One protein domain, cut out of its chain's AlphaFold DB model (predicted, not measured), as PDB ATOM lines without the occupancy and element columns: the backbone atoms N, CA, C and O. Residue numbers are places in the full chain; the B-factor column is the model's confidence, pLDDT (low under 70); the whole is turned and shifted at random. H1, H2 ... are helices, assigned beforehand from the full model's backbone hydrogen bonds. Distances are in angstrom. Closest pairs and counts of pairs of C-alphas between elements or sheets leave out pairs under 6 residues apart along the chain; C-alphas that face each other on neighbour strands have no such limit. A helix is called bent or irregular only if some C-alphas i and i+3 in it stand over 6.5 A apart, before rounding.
ATOM      1  N   GLU A   2     -23.239  12.235  20.656       73.88
ATOM      2  CA  GLU A   2     -23.688  12.616  19.294       73.88
ATOM      3  C   GLU A   2     -24.852  13.623  19.304       73.88
ATOM      4  O   GLU A   2     -24.764  14.709  18.740       73.88
ATOM      5  N   SER A   3     -25.918  13.310  20.046       76.19
ATOM      6  CA  SER A   3     -27.101  14.169  20.182       76.19
ATOM      7  C   SER A   3     -26.857  15.501  20.898       76.19
ATOM      8  O   SER A   3     -27.632  16.429  20.700       76.19
ATOM      9  N   THR A   4     -25.813  15.612  21.724       87.25
ATOM     10  CA  THR A   4     -25.467  16.869  22.409       87.25
ATOM     11  C   THR A   4     -24.598  17.738  21.507       87.25
ATOM     12  O   THR A   4     -24.949  18.888  21.285       87.25
ATOM     13  N   LEU A   5     -23.587  17.156  20.851       88.81
ATOM     14  CA  LEU A   5     -22.770  17.845  19.845       88.81
ATOM     15  C   LEU A   5     -23.628  18.378  18.687       88.81
ATOM     16  O   LEU A   5     -23.435  19.505  18.241       88.81
ATOM     17  N   ALA A   6     -24.624  17.608  18.233       90.88
ATOM     18  CA  ALA A   6     -25.575  18.064  17.221       90.88
ATOM     19  C   ALA A   6     -26.366  19.309  17.669       90.88
ATOM     20  O   ALA A   6     -26.564  20.222  16.867       90.88
ATOM     21  N   LEU A   7     -26.783  19.377  18.940       93.38
ATOM     22  CA  LEU A   7     -27.439  20.562  19.505       93.38
ATOM     23  C   LEU A   7     -26.467  21.743  19.625       93.38
ATOM     24  O   LEU A   7     -26.837  22.852  19.252       93.38
ATOM     25  N   ASP A   8     -25.225  21.510  20.052       94.62
ATOM     26  CA  ASP A   8     -24.191  22.548  20.149       94.62
ATOM     27  C   ASP A   8     -23.906  23.191  18.778       94.62
ATOM     28  O   ASP A   8     -23.917  24.418  18.648       94.62
ATOM     29  N   TYR A   9     -23.759  22.385  17.717       94.69
ATOM     30  CA  TYR A   9     -23.623  22.893  16.345       94.69
ATOM     31  C   TYR A   9     -24.877  23.633  15.854       94.69
ATOM     32  O   TYR A   9     -24.754  24.648  15.166       94.69
ATOM     33  N   ILE A  10     -26.079  23.179  16.228       95.56
ATOM     34  CA  ILE A  10     -27.335  23.884  15.927       95.56
ATOM     35  C   ILE A  10     -27.378  25.249  16.634       95.56
ATOM     36  O   ILE A  10     -27.736  26.241  15.998       95.56
ATOM     37  N   TYR A  11     -26.963  25.345  17.901       95.75
ATOM     38  CA  TYR A  11     -26.880  26.619  18.621       95.75
ATOM     39  C   TYR A  11     -25.858  27.571  17.986       95.75
ATOM     40  O   TYR A  11     -26.182  28.739  17.774       95.75
ATOM     41  N   VAL A  12     -24.670  27.083  17.609       96.56
ATOM     42  CA  VAL A  12     -23.667  27.880  16.878       96.56
ATOM     43  C   VAL A  12     -24.225  28.379  15.541       96.56
ATOM     44  O   VAL A  12     -24.095  29.562  15.229       96.56
ATOM     45  N   MET A  13     -24.912  27.524  14.776       96.12
ATOM     46  CA  MET A  13     -25.546  27.910  13.511       96.12
ATOM     47  C   MET A  13     -26.635  28.976  13.712       96.12
ATOM     48  O   MET A  13     -26.658  29.964  12.976       96.12
ATOM     49  N   PHE A  14     -27.498  28.837  14.724       97.12
ATOM     50  CA  PHE A  14     -28.487  29.865  15.064       97.12
ATOM     51  C   PHE A  14     -27.842  31.178  15.525       97.12
ATOM     52  O   PHE A  14     -28.344  32.243  15.174       97.12
ATOM     53  N   PHE A  15     -26.726  31.130  16.256       97.50
ATOM     54  CA  PHE A  15     -26.014  32.334  16.693       97.50
ATOM     55  C   PHE A  15     -25.350  33.064  15.515       97.50
ATOM     56  O   PHE A  15     -25.433  34.288  15.423       97.50
ATOM     57  N   ILE A  16     -24.771  32.321  14.563       97.69
ATOM     58  CA  ILE A  16     -24.243  32.866  13.303       97.69
ATOM     59  C   ILE A  16     -25.373  33.505  12.483       97.69
ATOM     60  O   ILE A  16     -25.251  34.660  12.081       97.69
ATOM     61  N   LEU A  17     -26.496  32.804  12.282       97.75
ATOM     62  CA  LEU A  17     -27.663  33.338  11.569       97.75
ATOM     63  C   LEU A  17     -28.233  34.590  12.255       97.75
ATOM     64  O   LEU A  17     -28.519  35.576  11.581       97.75
ATOM     65  N   GLY A  18     -28.338  34.585  13.586       97.94
ATOM     66  CA  GLY A  18     -28.746  35.745  14.379       97.94
ATOM     67  C   GLY A  18     -27.789  36.929  14.229       97.94
ATOM     68  O   GLY A  18     -28.247  38.056  14.056       97.94
ATOM     69  N   GLY A  19     -26.477  36.678  14.207       97.69
ATOM     70  CA  GLY A  19     -25.448  37.685  13.936       97.69
ATOM     71  C   GLY A  19     -25.543  38.275  12.526       97.69
ATOM     72  O   GLY A  19     -25.505  39.494  12.375       97.69
ATOM     73  N   PHE A  20     -25.753  37.442  11.501       97.88
ATOM     74  CA  PHE A  20     -26.012  37.907  10.133       97.88
ATOM     75  C   PHE A  20     -27.291  38.748  10.049       97.88
ATOM     76  O   PHE A  20     -27.268  39.832   9.469       97.88
ATOM     77  N   ILE A  21     -28.392  38.308  10.665       97.75
ATOM     78  CA  ILE A  21     -29.639  39.083  10.712       97.75
ATOM     79  C   ILE A  21     -29.402  40.423  11.421       97.75
ATOM     80  O   ILE A  21     -29.758  41.458  10.870       97.75
ATOM     81  N   ALA A  22     -28.746  40.438  12.583       97.38
ATOM     82  CA  ALA A  22     -28.443  41.666  13.321       97.38
ATOM     83  C   ALA A  22     -27.521  42.628  12.546       97.38
ATOM     84  O   ALA A  22     -27.688  43.842  12.651       97.38
ATOM     85  N   ALA A  23     -26.588  42.109  11.743       97.00
ATOM     86  CA  ALA A  23     -25.704  42.914  10.903       97.00
ATOM     87  C   ALA A  23     -26.415  43.494   9.666       97.00
ATOM     88  O   ALA A  23     -26.179  44.649   9.321       97.00
ATOM     89  N   PHE A  24     -27.289  42.728   9.003       97.19
ATOM     90  CA  PHE A  24     -27.944  43.141   7.753       97.19
ATOM     91  C   PHE A  24     -29.285  43.869   7.950       97.19
ATOM     92  O   PHE A  24     -29.631  44.732   7.141       97.19
ATOM     93  N   LEU A  25     -30.025  43.589   9.027       97.56
ATOM     94  CA  LEU A  25     -31.320  44.216   9.322       97.56
ATOM     95  C   LEU A  25     -31.261  45.760   9.367       97.56
ATOM     96  O   LEU A  25     -32.148  46.377   8.774       97.56
ATOM     97  N   PRO A  26     -30.235  46.419   9.951       96.81
ATOM     98  CA  PRO A  26     -30.100  47.874   9.892       96.81
ATOM     99  C   PRO A  26     -30.001  48.421   8.463       96.81
ATOM    100  O   PRO A  26     -30.595  49.457   8.175       96.81
ATOM    101  N   PHE A  27     -29.314  47.724   7.548       96.12
ATOM    102  CA  PHE A  27     -29.222  48.136   6.142       96.12
ATOM    103  C   PHE A  27     -30.560  47.977   5.412       96.12
ATOM    104  O   PHE A  27     -30.938  48.862   4.648       96.12
ATOM    105  N   VAL A  28     -31.305  46.896   5.676       96.00
ATOM    106  CA  VAL A  28     -32.647  46.681   5.101       96.00
ATOM    107  C   VAL A  28     -33.633  47.740   5.604       96.00
ATOM    108  O   VAL A  28     -34.356  48.332   4.804       96.00
ATOM    109  N   ILE A  29     -33.622  48.041   6.907       96.50
ATOM    110  CA  ILE A  29     -34.447  49.102   7.503       96.50
ATOM    111  C   ILE A  29     -34.059  50.471   6.931       96.50
ATOM    112  O   ILE A  29     -34.936  51.218   6.502       96.50
ATOM    113  N   ALA A  30     -32.765  50.799   6.861       94.25
ATOM    114  CA  ALA A  30     -32.296  52.064   6.294       94.25
ATOM    115  C   ALA A  30     -32.643  52.206   4.802       94.25
ATOM    116  O   ALA A  30     -32.979  53.300   4.358       94.25
ATOM    117  N   TRP A  31     -32.608  51.115   4.031       91.00
ATOM    118  CA  TRP A  31     -33.028  51.099   2.628       91.00
ATOM    119  C   TRP A  31     -34.542  51.303   2.472       91.00
ATOM    120  O   TRP A  31     -34.955  52.081   1.616       91.00
ATOM    121  N   MET A  32     -35.359  50.677   3.326       93.75
ATOM    122  CA  MET A  32     -36.824  50.799   3.293       93.75
ATOM    123  C   MET A  32     -37.337  52.154   3.815       93.75
ATOM    124  O   MET A  32     -38.343  52.657   3.321       93.75
ATOM    125  N   LEU A  33     -36.663  52.750   4.806       94.88
ATOM    126  CA  LEU A  33     -37.023  54.053   5.385       94.88
ATOM    127  C   LEU A  33     -36.378  55.249   4.665       94.88
ATOM    128  O   LEU A  33     -36.723  56.397   4.953       94.88
ATOM    129  N   ARG A  34     -35.434  55.016   3.743       88.25
ATOM    130  CA  ARG A  34     -34.783  56.082   2.975       88.25
ATOM    131  C   ARG A  34     -35.823  56.832   2.120       88.25
ATOM    132  O   ARG A  34     -36.538  56.196   1.348       88.25
ATOM    133  N   PRO A  35     -35.861  58.178   2.155       86.00
ATOM    134  CA  PRO A  35     -36.720  58.945   1.261       86.00
ATOM    135  C   PRO A  35     -36.317  58.750  -0.207       86.00
ATOM    136  O   PRO A  35     -35.134  58.613  -0.537       86.00
ATOM    137  N   ALA A  36     -37.305  58.802  -1.102       75.94
ATOM    138  CA  ALA A  36     -37.124  58.715  -2.550       75.94
ATOM    139  C   ALA A  36     -36.486  59.998  -3.130       75.94
ATOM    140  O   ALA A  36     -37.124  60.786  -3.826       75.94
ATOM    141  N   THR A  37     -35.212  60.234  -2.811       74.19
ATOM    142  CA  THR A  37     -34.411  61.338  -3.355       74.19
ATOM    143  C   THR A  37     -34.207  61.166  -4.858       74.19
ATOM    144  O   THR A  37     -33.855  60.074  -5.309       74.19
ATOM    145  N   VAL A  38     -34.333  62.254  -5.625       73.88
ATOM    146  CA  VAL A  38     -33.950  62.282  -7.045       73.88
ATOM    147  C   VAL A  38     -32.448  62.024  -7.165       73.88
ATOM    148  O   VAL A  38     -31.624  62.890  -6.871       73.88
ATOM    149  N   VAL A  39     -32.097  60.812  -7.591       74.69
ATOM    150  CA  VAL A  39     -30.720  60.432  -7.902       74.69
ATOM    151  C   VAL A  39     -30.298  61.151  -9.183       74.69
ATOM    152  O   VAL A  39     -30.946  61.035 -10.219       74.69
ATOM    153  N   THR A  40     -29.201  61.896  -9.107       77.44
ATOM    154  CA  THR A  40     -28.580  62.589 -10.242       77.44
ATOM    155  C   THR A  40     -27.173  62.048 -10.486       77.44
ATOM    156  O   THR A  40     -26.594  61.377  -9.628       77.44
ATOM    157  N   THR A  41     -26.574  62.377 -11.631       76.62
ATOM    158  CA  THR A  41     -25.165  62.050 -11.912       76.62
ATOM    159  C   THR A  41     -24.235  62.555 -10.804       76.62
ATOM    160  O   THR A  41     -23.386  61.805 -10.334       76.62
ATOM    161  N   ARG A  42     -24.466  63.777 -10.297       74.12
ATOM    162  CA  ARG A  42     -23.688  64.374  -9.197       74.12
ATOM    163  C   ARG A  42     -23.763  63.589  -7.886       74.12
ATOM    164  O   ARG A  42     -22.764  63.516  -7.185       74.12
ATOM    165  N   THR A  43     -24.894  62.952  -7.566       78.06
ATOM    166  CA  THR A  43     -25.014  62.125  -6.344       78.06
ATOM    167  C   THR A  43     -24.258  60.790  -6.411       78.06
ATOM    168  O   THR A  43     -24.215  60.078  -5.412       78.06
ATOM    169  N   HIS A  44     -23.656  60.456  -7.558       81.94
ATOM    170  CA  HIS A  44     -22.797  59.282  -7.746       81.94
ATOM    171  C   HIS A  44     -21.348  59.626  -8.133       81.94
ATOM    172  O   HIS A  44     -20.563  58.715  -8.389       81.94
ATOM    173  N   GLN A  45     -20.967  60.908  -8.177       81.94
ATOM    174  CA  GLN A  45     -19.572  61.291  -8.415       81.94
ATOM    175  C   GLN A  45     -18.701  60.996  -7.186       81.94
ATOM    176  O   GLN A  45     -19.140  61.142  -6.044       81.94
ATOM    177  N   THR A  46     -17.449  60.603  -7.429       78.94
ATOM    178  CA  THR A  46     -16.429  60.429  -6.387       78.94
ATOM    179  C   THR A  46     -16.217  61.734  -5.616       78.94
ATOM    180  O   THR A  46     -16.256  62.825  -6.188       78.94
ATOM    181  N   TYR A  47     -15.991  61.630  -4.305       72.56
ATOM    182  CA  TYR A  47     -15.773  62.784  -3.436       72.56
ATOM    183  C   TYR A  47     -14.396  63.426  -3.687       72.56
ATOM    184  O   TYR A  47     -13.397  62.983  -3.135       72.56
ATOM    185  N   GLU A  48     -14.374  64.469  -4.518       76.56
ATOM    186  CA  GLU A  48     -13.235  65.382  -4.762       76.56
ATOM    187  C   GLU A  48     -13.752  66.802  -5.111       76.56
ATOM    188  O   GLU A  48     -13.314  67.462  -6.047       76.56
ATOM    189  N   CYS A  49     -14.803  67.272  -4.421       72.94
ATOM    190  CA  CYS A  49     -15.440  68.587  -4.648       72.94
ATOM    191  C   CYS A  49     -15.885  68.896  -6.102       72.94
ATOM    192  O   CYS A  49     -16.134  70.053  -6.441       72.94
ATOM    193  N   GLY A  50     -16.036  67.875  -6.955       73.75
ATOM    194  CA  GLY A  50     -16.365  68.018  -8.381       73.75
ATOM    195  C   GLY A  50     -15.150  68.078  -9.316       73.75
ATOM    196  O   GLY A  50     -15.338  68.216 -10.524       73.75
ATOM    197  N   ILE A  51     -13.934  67.948  -8.784       75.31
ATOM    198  CA  ILE A  51     -12.713  67.666  -9.543       75.31
ATOM    199  C   ILE A  51     -12.730  66.177  -9.923       75.31
ATOM    200  O   ILE A  51     -13.093  65.323  -9.112       75.31
ATOM    201  N   GLU A  52     -12.361  65.845 -11.161       75.69
ATOM    202  CA  GLU A  52     -12.178  64.445 -11.559       75.69
ATOM    203  C   GLU A  52     -10.875  63.903 -10.941       75.69
ATOM    204  O   GLU A  52      -9.855  64.595 -10.987       75.69
ATOM    205  N   PRO A  53     -10.879  62.699 -10.335       72.44
ATOM    206  CA  PRO A  53      -9.736  62.210  -9.571       72.44
ATOM    207  C   PRO A  53      -8.487  62.109 -10.451       72.44
ATOM    208  O   PRO A  53      -8.484  61.434 -11.483       72.44
ATOM    209  N   PHE A  54      -7.413  62.778 -10.026       65.81
ATOM    210  CA  PHE A  54      -6.153  62.787 -10.756       65.81
ATOM    211  C   PHE A  54      -5.536  61.382 -10.790       65.81
ATOM    212  O   PHE A  54      -4.986  60.903  -9.797       65.81
ATOM    213  N   ASN A  55      -5.558  60.793 -11.988       62.25
ATOM    214  CA  ASN A  55      -5.033  59.473 -12.338       62.25
ATOM    215  C   ASN A  55      -5.883  58.271 -11.874       62.25
ATOM    216  O   ASN A  55      -6.707  58.354 -10.965       62.25
ATOM    217  N   GLN A  56      -5.684  57.117 -12.518       68.88
ATOM    218  CA  GLN A  56      -6.394  55.896 -12.143       68.88
ATOM    219  C   GLN A  56      -5.877  55.286 -10.835       68.88
ATOM    220  O   GLN A  56      -4.673  55.214 -10.588       68.88
ATOM    221  N   MET A  57      -6.795  54.664 -10.086       64.62
ATOM    222  CA  MET A  57      -6.445  53.776  -8.972       64.62
ATOM    223  C   MET A  57      -5.594  52.572  -9.423       64.62
ATOM    224  O   MET A  57      -4.802  52.065  -8.635       64.62
ATOM    225  N   TRP A  58      -5.725  52.124 -10.682       65.12
ATOM    226  CA  TRP A  58      -4.936  51.018 -11.248       65.12
ATOM    227  C   TRP A  58      -3.462  51.387 -11.499       65.12
ATOM    228  O   TRP A  58      -2.596  50.517 -11.433       65.12
ATOM    229  N   ASP A  59      -3.161  52.667 -11.745       68.19
ATOM    230  CA  ASP A  59      -1.794  53.162 -11.965       68.19
ATOM    231  C   ASP A  59      -1.054  53.422 -10.639       68.19
ATOM    232  O   ASP A  59       0.178  53.511 -10.599       68.19
ATOM    233  N   TYR A  60      -1.789  53.531  -9.527       72.31
ATOM    234  CA  TYR A  60      -1.214  53.784  -8.211       72.31
ATOM    235  C   TYR A  60      -0.697  52.495  -7.557       72.31
ATOM    236  O   TYR A  60      -1.422  51.748  -6.898       72.31
ATOM    237  N   ARG A  61       0.612  52.255  -7.677       77.31
ATOM    238  CA  ARG A  61       1.291  51.197  -6.915       77.31
ATOM    239  C   ARG A  61       1.366  51.565  -5.429       77.31
ATOM    240  O   ARG A  61       2.126  52.452  -5.036       77.31
ATOM    241  N   PHE A  62       0.603  50.848  -4.607       78.94
ATOM    242  CA  PHE A  62       0.734  50.872  -3.149       78.94
ATOM    243  C   PHE A  62       2.119  50.366  -2.703       78.94
ATOM    244  O   PHE A  62       2.777  49.600  -3.407       78.94
ATOM    245  N   GLY A  63       2.573  50.805  -1.524       83.00
ATOM    246  CA  GLY A  63       3.896  50.452  -1.001       83.00
ATOM    247  C   GLY A  63       4.043  48.955  -0.703       83.00
ATOM    248  O   GLY A  63       3.140  48.338  -0.139       83.00
ATOM    249  N   ILE A  64       5.209  48.384  -1.024       86.00
ATOM    250  CA  ILE A  64       5.502  46.948  -0.846       86.00
ATOM    251  C   ILE A  64       5.331  46.466   0.607       86.00
ATOM    252  O   ILE A  64       5.037  45.295   0.835       86.00
ATOM    253  N   SER A  65       5.430  47.372   1.586       85.94
ATOM    254  CA  SER A  65       5.184  47.112   3.008       85.94
ATOM    255  C   SER A  65       3.865  46.371   3.261       85.94
ATOM    256  O   SER A  65       3.867  45.418   4.031       85.94
ATOM    257  N   TYR A  66       2.760  46.723   2.585       87.81
ATOM    258  CA  TYR A  66       1.468  46.039   2.773       87.81
ATOM    259  C   TYR A  66       1.535  44.543   2.421       87.81
ATOM    260  O   TYR A  66       0.990  43.711   3.142       87.81
ATOM    261  N   TYR A  67       2.244  44.199   1.341       89.62
ATOM    262  CA  TYR A  67       2.472  42.811   0.936       89.62
ATOM    263  C   TYR A  67       3.379  42.078   1.934       89.62
ATOM    264  O   TYR A  67       3.090  40.944   2.306       89.62
ATOM    265  N   LEU A  68       4.439  42.734   2.420       89.94
ATOM    266  CA  LEU A  68       5.351  42.149   3.409       89.94
ATOM    267  C   LEU A  68       4.652  41.893   4.756       89.94
ATOM    268  O   LEU A  68       4.839  40.827   5.334       89.94
ATOM    269  N   TYR A  69       3.793  42.812   5.215       89.19
ATOM    270  CA  TYR A  69       2.928  42.597   6.380       89.19
ATOM    271  C   TYR A  69       1.996  41.393   6.186       89.19
ATOM    272  O   TYR A  69       1.940  40.535   7.062       89.19
ATOM    273  N   ALA A  70       1.301  41.300   5.046       92.75
ATOM    274  CA  ALA A  70       0.394  40.187   4.761       92.75
ATOM    275  C   ALA A  70       1.127  38.832   4.684       92.75
ATOM    276  O   ALA A  70       0.632  37.835   5.207       92.75
ATOM    277  N   LEU A  71       2.322  38.802   4.085       91.56
ATOM    278  CA  LEU A  71       3.152  37.600   3.971       91.56
ATOM    279  C   LEU A  71       3.676  37.126   5.337       91.56
ATOM    280  O   LEU A  71       3.632  35.933   5.626       91.56
ATOM    281  N   ILE A  72       4.142  38.051   6.186       90.50
ATOM    282  CA  ILE A  72       4.603  37.735   7.549       90.50
ATOM    283  C   ILE A  72       3.433  37.292   8.429       90.50
ATOM    284  O   ILE A  72       3.576  36.329   9.179       90.50
ATOM    285  N   PHE A  73       2.275  37.952   8.319       90.56
ATOM    286  CA  PHE A  73       1.062  37.547   9.029       90.56
ATOM    287  C   PHE A  73       0.640  36.124   8.648       90.56
ATOM    288  O   PHE A  73       0.447  35.305   9.536       90.56
ATOM    289  N   LEU A  74       0.578  35.801   7.350       92.31
ATOM    290  CA  LEU A  74       0.209  34.464   6.872       92.31
ATOM    291  C   LEU A  74       1.181  33.373   7.351       92.31
ATOM    292  O   LEU A  74       0.743  32.282   7.705       92.31
ATOM    293  N   ALA A  75       2.488  33.655   7.381       89.69
ATOM    294  CA  ALA A  75       3.475  32.719   7.916       89.69
ATOM    295  C   ALA A  75       3.284  32.493   9.430       89.69
ATOM    296  O   ALA A  75       3.243  31.352   9.885       89.69
ATOM    297  N   PHE A  76       3.100  33.573  10.193       89.81
ATOM    298  CA  PHE A  76       2.889  33.511  11.640       89.81
ATOM    299  C   PHE A  76       1.551  32.858  12.033       89.81
ATOM    300  O   PHE A  76       1.490  32.162  13.041       89.81
ATOM    301  N   ASP A  77       0.488  33.035  11.245       92.31
ATOM    302  CA  ASP A  77      -0.821  32.410  11.486       92.31
ATOM    303  C   ASP A  77      -0.736  30.873  11.399       92.31
ATOM    304  O   ASP A  77      -1.255  30.166  12.262       92.31
ATOM    305  N   VAL A  78       0.032  30.345  10.434       91.25
ATOM    306  CA  VAL A  78       0.348  28.905  10.347       91.25
ATOM    307  C   VAL A  78       1.155  28.432  11.561       91.25
ATOM    308  O   VAL A  78       0.860  27.370  12.107       91.25
ATOM    309  N   ASP A  79       2.125  29.222  12.026       90.31
ATOM    310  CA  ASP A  79       2.906  28.912  13.232       90.31
ATOM    311  C   ASP A  79       2.044  28.918  14.514       90.31
ATOM    312  O   ASP A  79       2.246  28.100  15.417       90.31
ATOM    313  N   VAL A  80       1.023  29.780  14.585       90.81
ATOM    314  CA  VAL A  80       0.037  29.817  15.679       90.81
ATOM    315  C   VAL A  80      -0.838  28.557  15.714       90.81
ATOM    316  O   VAL A  80      -1.223  28.130  16.805       90.81
ATOM    317  N   LEU A  81      -1.097  27.886  14.581       93.19
ATOM    318  CA  LEU A  81      -1.874  26.633  14.570       93.19
ATOM    319  C   LEU A  81      -1.234  25.522  15.420       93.19
ATOM    320  O   LEU A  81      -1.949  24.692  15.988       93.19
ATOM    321  N   TYR A  82       0.094  25.519  15.578       90.31
ATOM    322  CA  TYR A  82       0.788  24.548  16.427       90.31
ATOM    323  C   TYR A  82       0.490  24.718  17.931       90.31
ATOM    324  O   TYR A  82       0.786  23.813  18.714       90.31
ATOM    325  N   LEU A  83      -0.155  25.813  18.354       91.12
ATOM    326  CA  LEU A  83      -0.652  25.961  19.727       91.12
ATOM    327  C   LEU A  83      -1.872  25.077  20.020       91.12
ATOM    328  O   LEU A  83      -2.060  24.708  21.178       91.12
ATOM    329  N   PHE A  84      -2.673  24.679  19.022       91.56
ATOM    330  CA  PHE A  84      -3.847  23.829  19.266       91.56
ATOM    331  C   PHE A  84      -3.471  22.428  19.797       91.56
ATOM    332  O   PHE A  84      -4.011  22.049  20.839       91.56
ATOM    333  N   PRO A  85      -2.524  21.669  19.197       89.88
ATOM    334  CA  PRO A  85      -2.044  20.413  19.780       89.88
ATOM    335  C   PRO A  85      -1.410  20.578  21.166       89.88
ATOM    336  O   PRO A  85      -1.599  19.729  22.031       89.88
ATOM    337  N   VAL A  86      -0.681  21.674  21.405       89.06
ATOM    338  CA  VAL A  86      -0.070  21.953  22.716       89.06
ATOM    339  C   VAL A  86      -1.145  22.221  23.775       89.06
ATOM    340  O   VAL A  86      -1.041  21.724  24.895       89.06
ATOM    341  N   ALA A  87      -2.217  22.936  23.421       89.00
ATOM    342  CA  ALA A  87      -3.335  23.218  24.316       89.00
ATOM    343  C   ALA A  87      -4.129  21.956  24.705       89.00
ATOM    344  O   ALA A  87      -4.535  21.840  25.862       89.00
ATOM    345  N   THR A  88      -4.322  20.986  23.798       90.38
ATOM    346  CA  THR A  88      -5.052  19.745  24.134       90.38
ATOM    347  C   THR A  88      -4.286  18.842  25.102       90.38
ATOM    348  O   THR A  88      -4.917  18.144  25.896       90.38
ATOM    349  N   VAL A  89      -2.947  18.880  25.095       88.62
ATOM    350  CA  VAL A  89      -2.095  18.077  25.998       88.62
ATOM    351  C   VAL A  89      -1.533  18.854  27.193       88.62
ATOM    352  O   VAL A  89      -0.853  18.258  28.024       88.62
ATOM    353  N   PHE A  90      -1.827  20.152  27.335       83.06
ATOM    354  CA  PHE A  90      -1.239  21.025  28.365       83.06
ATOM    355  C   PHE A  90      -1.369  20.459  29.793       83.06
ATOM    356  O   PHE A  90      -0.414  20.461  30.566       83.06
ATOM    357  N   ASN A  91      -2.527  19.876  30.117       84.56
ATOM    358  CA  ASN A  91      -2.802  19.272  31.426       84.56
ATOM    359  C   ASN A  91      -1.994  17.987  31.718       84.56
ATOM    360  O   ASN A  91      -1.993  17.522  32.856       84.56
ATOM    361  N   ALA A  92      -1.315  17.402  30.725       86.56
ATOM    362  CA  ALA A  92      -0.502  16.196  30.889       86.56
ATOM    363  C   ALA A  92       0.929  16.479  31.397       86.56
ATOM    364  O   ALA A  92       1.610  15.544  31.819       86.56
ATOM    365  N   VAL A  93       1.389  17.741  31.384       84.69
ATOM    366  CA  VAL A  93       2.734  18.132  31.848       84.69
ATOM    367  C   VAL A  93       2.628  19.033  33.089       84.69
ATOM    368  O   VAL A  93       2.577  20.257  32.969       84.69
ATOM    369  N   PRO A  94       2.583  18.461  34.307       82.56
ATOM    370  CA  PRO A  94       2.293  19.228  35.515       82.56
ATOM    371  C   PRO A  94       3.434  20.163  35.950       82.56
ATOM    372  O   PRO A  94       4.620  19.825  35.906       82.56
ATOM    373  N   GLY A  95       3.046  21.321  36.489       85.50
ATOM    374  CA  GLY A  95       3.924  22.226  37.232       85.50
ATOM    375  C   GLY A  95       4.943  22.990  36.379       85.50
ATOM    376  O   GLY A  95       4.735  23.263  35.198       85.50
ATOM    377  N   ILE A  96       6.064  23.363  37.008       89.25
ATOM    378  CA  ILE A  96       7.072  24.268  36.427       89.25
ATOM    379  C   ILE A  96       7.657  23.764  35.099       89.25
ATOM    380  O   ILE A  96       8.023  24.570  34.249       89.25
ATOM    381  N   ARG A  97       7.699  22.442  34.886       88.31
ATOM    382  CA  ARG A  97       8.209  21.843  33.648       88.31
ATOM    383  C   ARG A  97       7.349  22.217  32.437       88.31
ATOM    384  O   ARG A  97       7.902  22.688  31.449       88.31
ATOM    385  N   GLY A  98       6.025  22.079  32.538       88.94
ATOM    386  CA  GLY A  98       5.105  22.453  31.460       88.94
ATOM    387  C   GLY A  98       5.165  23.949  31.152       88.94
ATOM    388  O   GLY A  98       5.188  24.342  29.990       88.94
ATOM    389  N   ALA A  99       5.313  24.788  32.184       87.94
ATOM    390  CA  ALA A  99       5.507  26.227  32.012       87.94
ATOM    391  C   ALA A  99       6.815  26.568  31.265       87.94
ATOM    392  O   ALA A  99       6.806  27.446  30.403       87.94
ATOM    393  N   VAL A 100       7.924  25.874  31.550       93.19
ATOM    394  CA  VAL A 100       9.206  26.064  30.844       93.19
ATOM    395  C   VAL A 100       9.129  25.571  29.397       93.19
ATOM    396  O   VAL A 100       9.510  26.310  28.493       93.19
ATOM    397  N   GLU A 101       8.599  24.369  29.158       90.12
ATOM    398  CA  GLU A 101       8.448  23.805  27.807       90.12
ATOM    399  C   GLU A 101       7.535  24.686  26.931       90.12
ATOM    400  O   GLU A 101       7.899  25.022  25.803       90.12
ATOM    401  N   PHE A 102       6.416  25.177  27.479       90.50
ATOM    402  CA  PHE A 102       5.530  26.135  26.808       90.50
ATOM    403  C   PHE A 102       6.199  27.497  26.556       90.50
ATOM    404  O   PHE A 102       6.039  28.071  25.480       90.50
ATOM    405  N   SER A 103       6.989  28.010  27.506       92.31
ATOM    406  CA  SER A 103       7.702  29.290  27.344       92.31
ATOM    407  C   SER A 103       8.778  29.223  26.257       92.31
ATOM    408  O   SER A 103       8.926  30.167  25.482       92.31
ATOM    409  N   ILE A 104       9.504  28.102  26.162       93.81
ATOM    410  CA  ILE A 104      10.470  27.852  25.081       93.81
ATOM    411  C   ILE A 104       9.739  27.785  23.735       93.81
ATOM    412  O   ILE A 104      10.174  28.422  22.776       93.81
ATOM    413  N   PHE A 105       8.611  27.075  23.671       91.38
ATOM    414  CA  PHE A 105       7.802  26.956  22.459       91.38
ATOM    415  C   PHE A 105       7.286  28.318  21.961       91.38
ATOM    416  O   PHE A 105       7.568  28.702  20.827       91.38
ATOM    417  N   ILE A 106       6.630  29.100  22.829       93.00
ATOM    418  CA  ILE A 106       6.188  30.474  22.525       93.00
ATOM    419  C   ILE A 106       7.369  31.365  22.113       93.00
ATOM    420  O   ILE A 106       7.241  32.159  21.179       93.00
ATOM    421  N   GLY A 107       8.525  31.224  22.768       93.81
ATOM    422  CA  GLY A 107       9.749  31.940  22.407       93.81
ATOM    423  C   GLY A 107      10.217  31.640  20.980       93.81
ATOM    424  O   GLY A 107      10.555  32.569  20.248       93.81
ATOM    425  N   ILE A 108      10.174  30.372  20.557       92.88
ATOM    426  CA  ILE A 108      10.541  29.949  19.198       92.88
ATOM    427  C   ILE A 108       9.570  30.524  18.158       92.88
ATOM    428  O   ILE A 108      10.036  31.120  17.190       92.88
ATOM    429  N   LEU A 109       8.250  30.440  18.374       91.62
ATOM    430  CA  LEU A 109       7.269  31.046  17.454       91.62
ATOM    431  C   LEU A 109       7.446  32.578  17.368       91.62
ATOM    432  O   LEU A 109       7.381  33.176  16.295       91.62
ATOM    433  N   SER A 110       7.745  33.223  18.501       91.38
ATOM    434  CA  SER A 110       7.962  34.675  18.571       91.38
ATOM    435  C   SER A 110       9.203  35.142  17.799       91.38
ATOM    436  O   SER A 110       9.230  36.280  17.320       91.38
ATOM    437  N   LEU A 111      10.229  34.292  17.636       92.19
ATOM    438  CA  LEU A 111      11.458  34.653  16.919       92.19
ATOM    439  C   LEU A 111      11.212  35.005  15.446       92.19
ATOM    440  O   LEU A 111      11.927  35.859  14.926       92.19
ATOM    441  N   ALA A 112      10.197  34.431  14.790       87.62
ATOM    442  CA  ALA A 112       9.843  34.783  13.412       87.62
ATOM    443  C   ALA A 112       9.466  36.275  13.284       87.62
ATOM    444  O   ALA A 112       9.997  36.999  12.435       87.62
ATOM    445  N   VAL A 113       8.613  36.763  14.191       89.06
ATOM    446  CA  VAL A 113       8.163  38.166  14.232       89.06
ATOM    447  C   VAL A 113       9.279  39.093  14.724       89.06
ATOM    448  O   VAL A 113       9.506  40.153  14.137       89.06
ATOM    449  N   VAL A 114      10.025  38.689  15.760       93.00
ATOM    450  CA  VAL A 114      11.155  39.468  16.300       93.00
ATOM    451  C   VAL A 114      12.269  39.632  15.259       93.00
ATOM    452  O   VAL A 114      12.827  40.722  15.135       93.00
ATOM    453  N   TYR A 115      12.559  38.604  14.454       92.25
ATOM    454  CA  TYR A 115      13.523  38.692  13.354       92.25
ATOM    455  C   TYR A 115      13.072  39.679  12.271       92.25
ATOM    456  O   TYR A 115      13.862  40.525  11.847       92.25
ATOM    457  N   ALA A 116      11.803  39.624  11.849       90.31
ATOM    458  CA  ALA A 116      11.250  40.562  10.871       90.31
ATOM    459  C   ALA A 116      11.271  42.020  11.375       90.31
ATOM    460  O   ALA A 116      11.583  42.941  10.612       90.31
ATOM    461  N   TRP A 117      11.019  42.229  12.672       91.12
ATOM    462  CA  TRP A 117      11.141  43.539  13.310       91.12
ATOM    463  C   TRP A 117      12.598  44.023  13.353       91.12
ATOM    464  O   TRP A 117      12.875  45.136  12.908       91.12
ATOM    465  N   ALA A 118      13.539  43.182  13.794       93.19
ATOM    466  CA  ALA A 118      14.971  43.506  13.836       93.19
ATOM    467  C   ALA A 118      15.570  43.766  12.439       93.19
ATOM    468  O   ALA A 118      16.486  44.573  12.292       93.19
ATOM    469  N   LYS A 119      15.018  43.133  11.395       90.81
ATOM    470  CA  LYS A 119      15.309  43.412   9.978       90.81
ATOM    471  C   LYS A 119      14.744  44.741   9.465       90.81
ATOM    472  O   LYS A 119      15.055  45.113   8.337       90.81
ATOM    473  N   GLY A 120      13.909  45.433  10.239       88.62
ATOM    474  CA  GLY A 120      13.270  46.684   9.837       88.62
ATOM    475  C   GLY A 120      12.137  46.522   8.819       88.62
ATOM    476  O   GLY A 120      11.732  47.515   8.221       88.62
TER     477      GLY A 120
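This is residues 2 to 120 of the 129 residues of the protein "NADH-quinone oxidoreductase subunit" of Desulfoluna butyratoxydans (UniProt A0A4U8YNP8). What shape does the backbone make? It makes an open, flat horseshoe: the long bent helix H1 stands free as one arm, an irregular stretch with the small helix H2 forms the far end, and H3 running on towards H4 makes the other arm, with H5 folding back beside it. The middle is empty, and H1 meets no other helix. What is it made of, and how large is it? The printed part has 119 residues with five named helices, H1 to H5 in chain order, and no named strand, and its class is all helix. It is extended, with a radius of gyration of the C-alphas of 25.5 A and spans of 71 by 51 by 20 A.

How does the longest helix run? By its hydrogen bonds H1, residues 2 to 33, was assigned as one helix, but it is bent: C-alphas 23 and 26 are 6.7 A apart. Its arms H1a, residues 2 to 23, and H1b, residues 26 to 33, stand at a steep tilt of 43 degrees, and neither touches any helix. Which helices come together? H3, residues 65 to 81, and H5, residues 96 to 118, touch, at a shallow tilt of 15 degrees, opposite ways; their closest C-alphas, those of Asp 79 and Leu 109, are 6.4 A apart, and H5 touches H3 with residues 109 to 116 alone. H4, residues 83 to 92, is close to H5 but not clearly touching, with the C-alphas of Phe 90 and Gly 98 closest at 7.2 A, and H3 and H4 meet only through their link. H2, residues 41 to 44, is apart from H1b and from H3. What do the backbones show? Every O i to N i+4 pair is within hydrogen-bond range in H1b and H3, against 17 of 18 in H1a, 4 of 6 in H4 and 17 of 19 in H5; H2 is too short for such a pair.

Where do the longer helices begin and end? H1a starts at C-alpha 2 (-23.688, 12.616, 19.294) and is 31.5 A long, and H1b is 10.3 A. H3 is 24.6 A long, and H5 is 30.7 A, ending at C-alpha 118 (14.971, 43.506, 13.836). Which are uneven? H4, 14.8 A long, is irregular, with C-alphas 88 and 91 7.6 A apart. H5 has a kink of 40 degrees near residue 112, yet is neither bent nor irregular, but only just: C-alphas 109 and 112 are 6.1 A apart. H2 is 5.5 A long.

How far does it reach? The two C-alphas farthest apart, those of Val 38 and Arg 97, are 71.2 A apart, and the printed part has no cut. Which link is long? That from H2 to H3, 20 residues, is long. Where is confidence low? Residues 54 to 59 are under 70 in pLDDT; the mean of the printed part is 87.3.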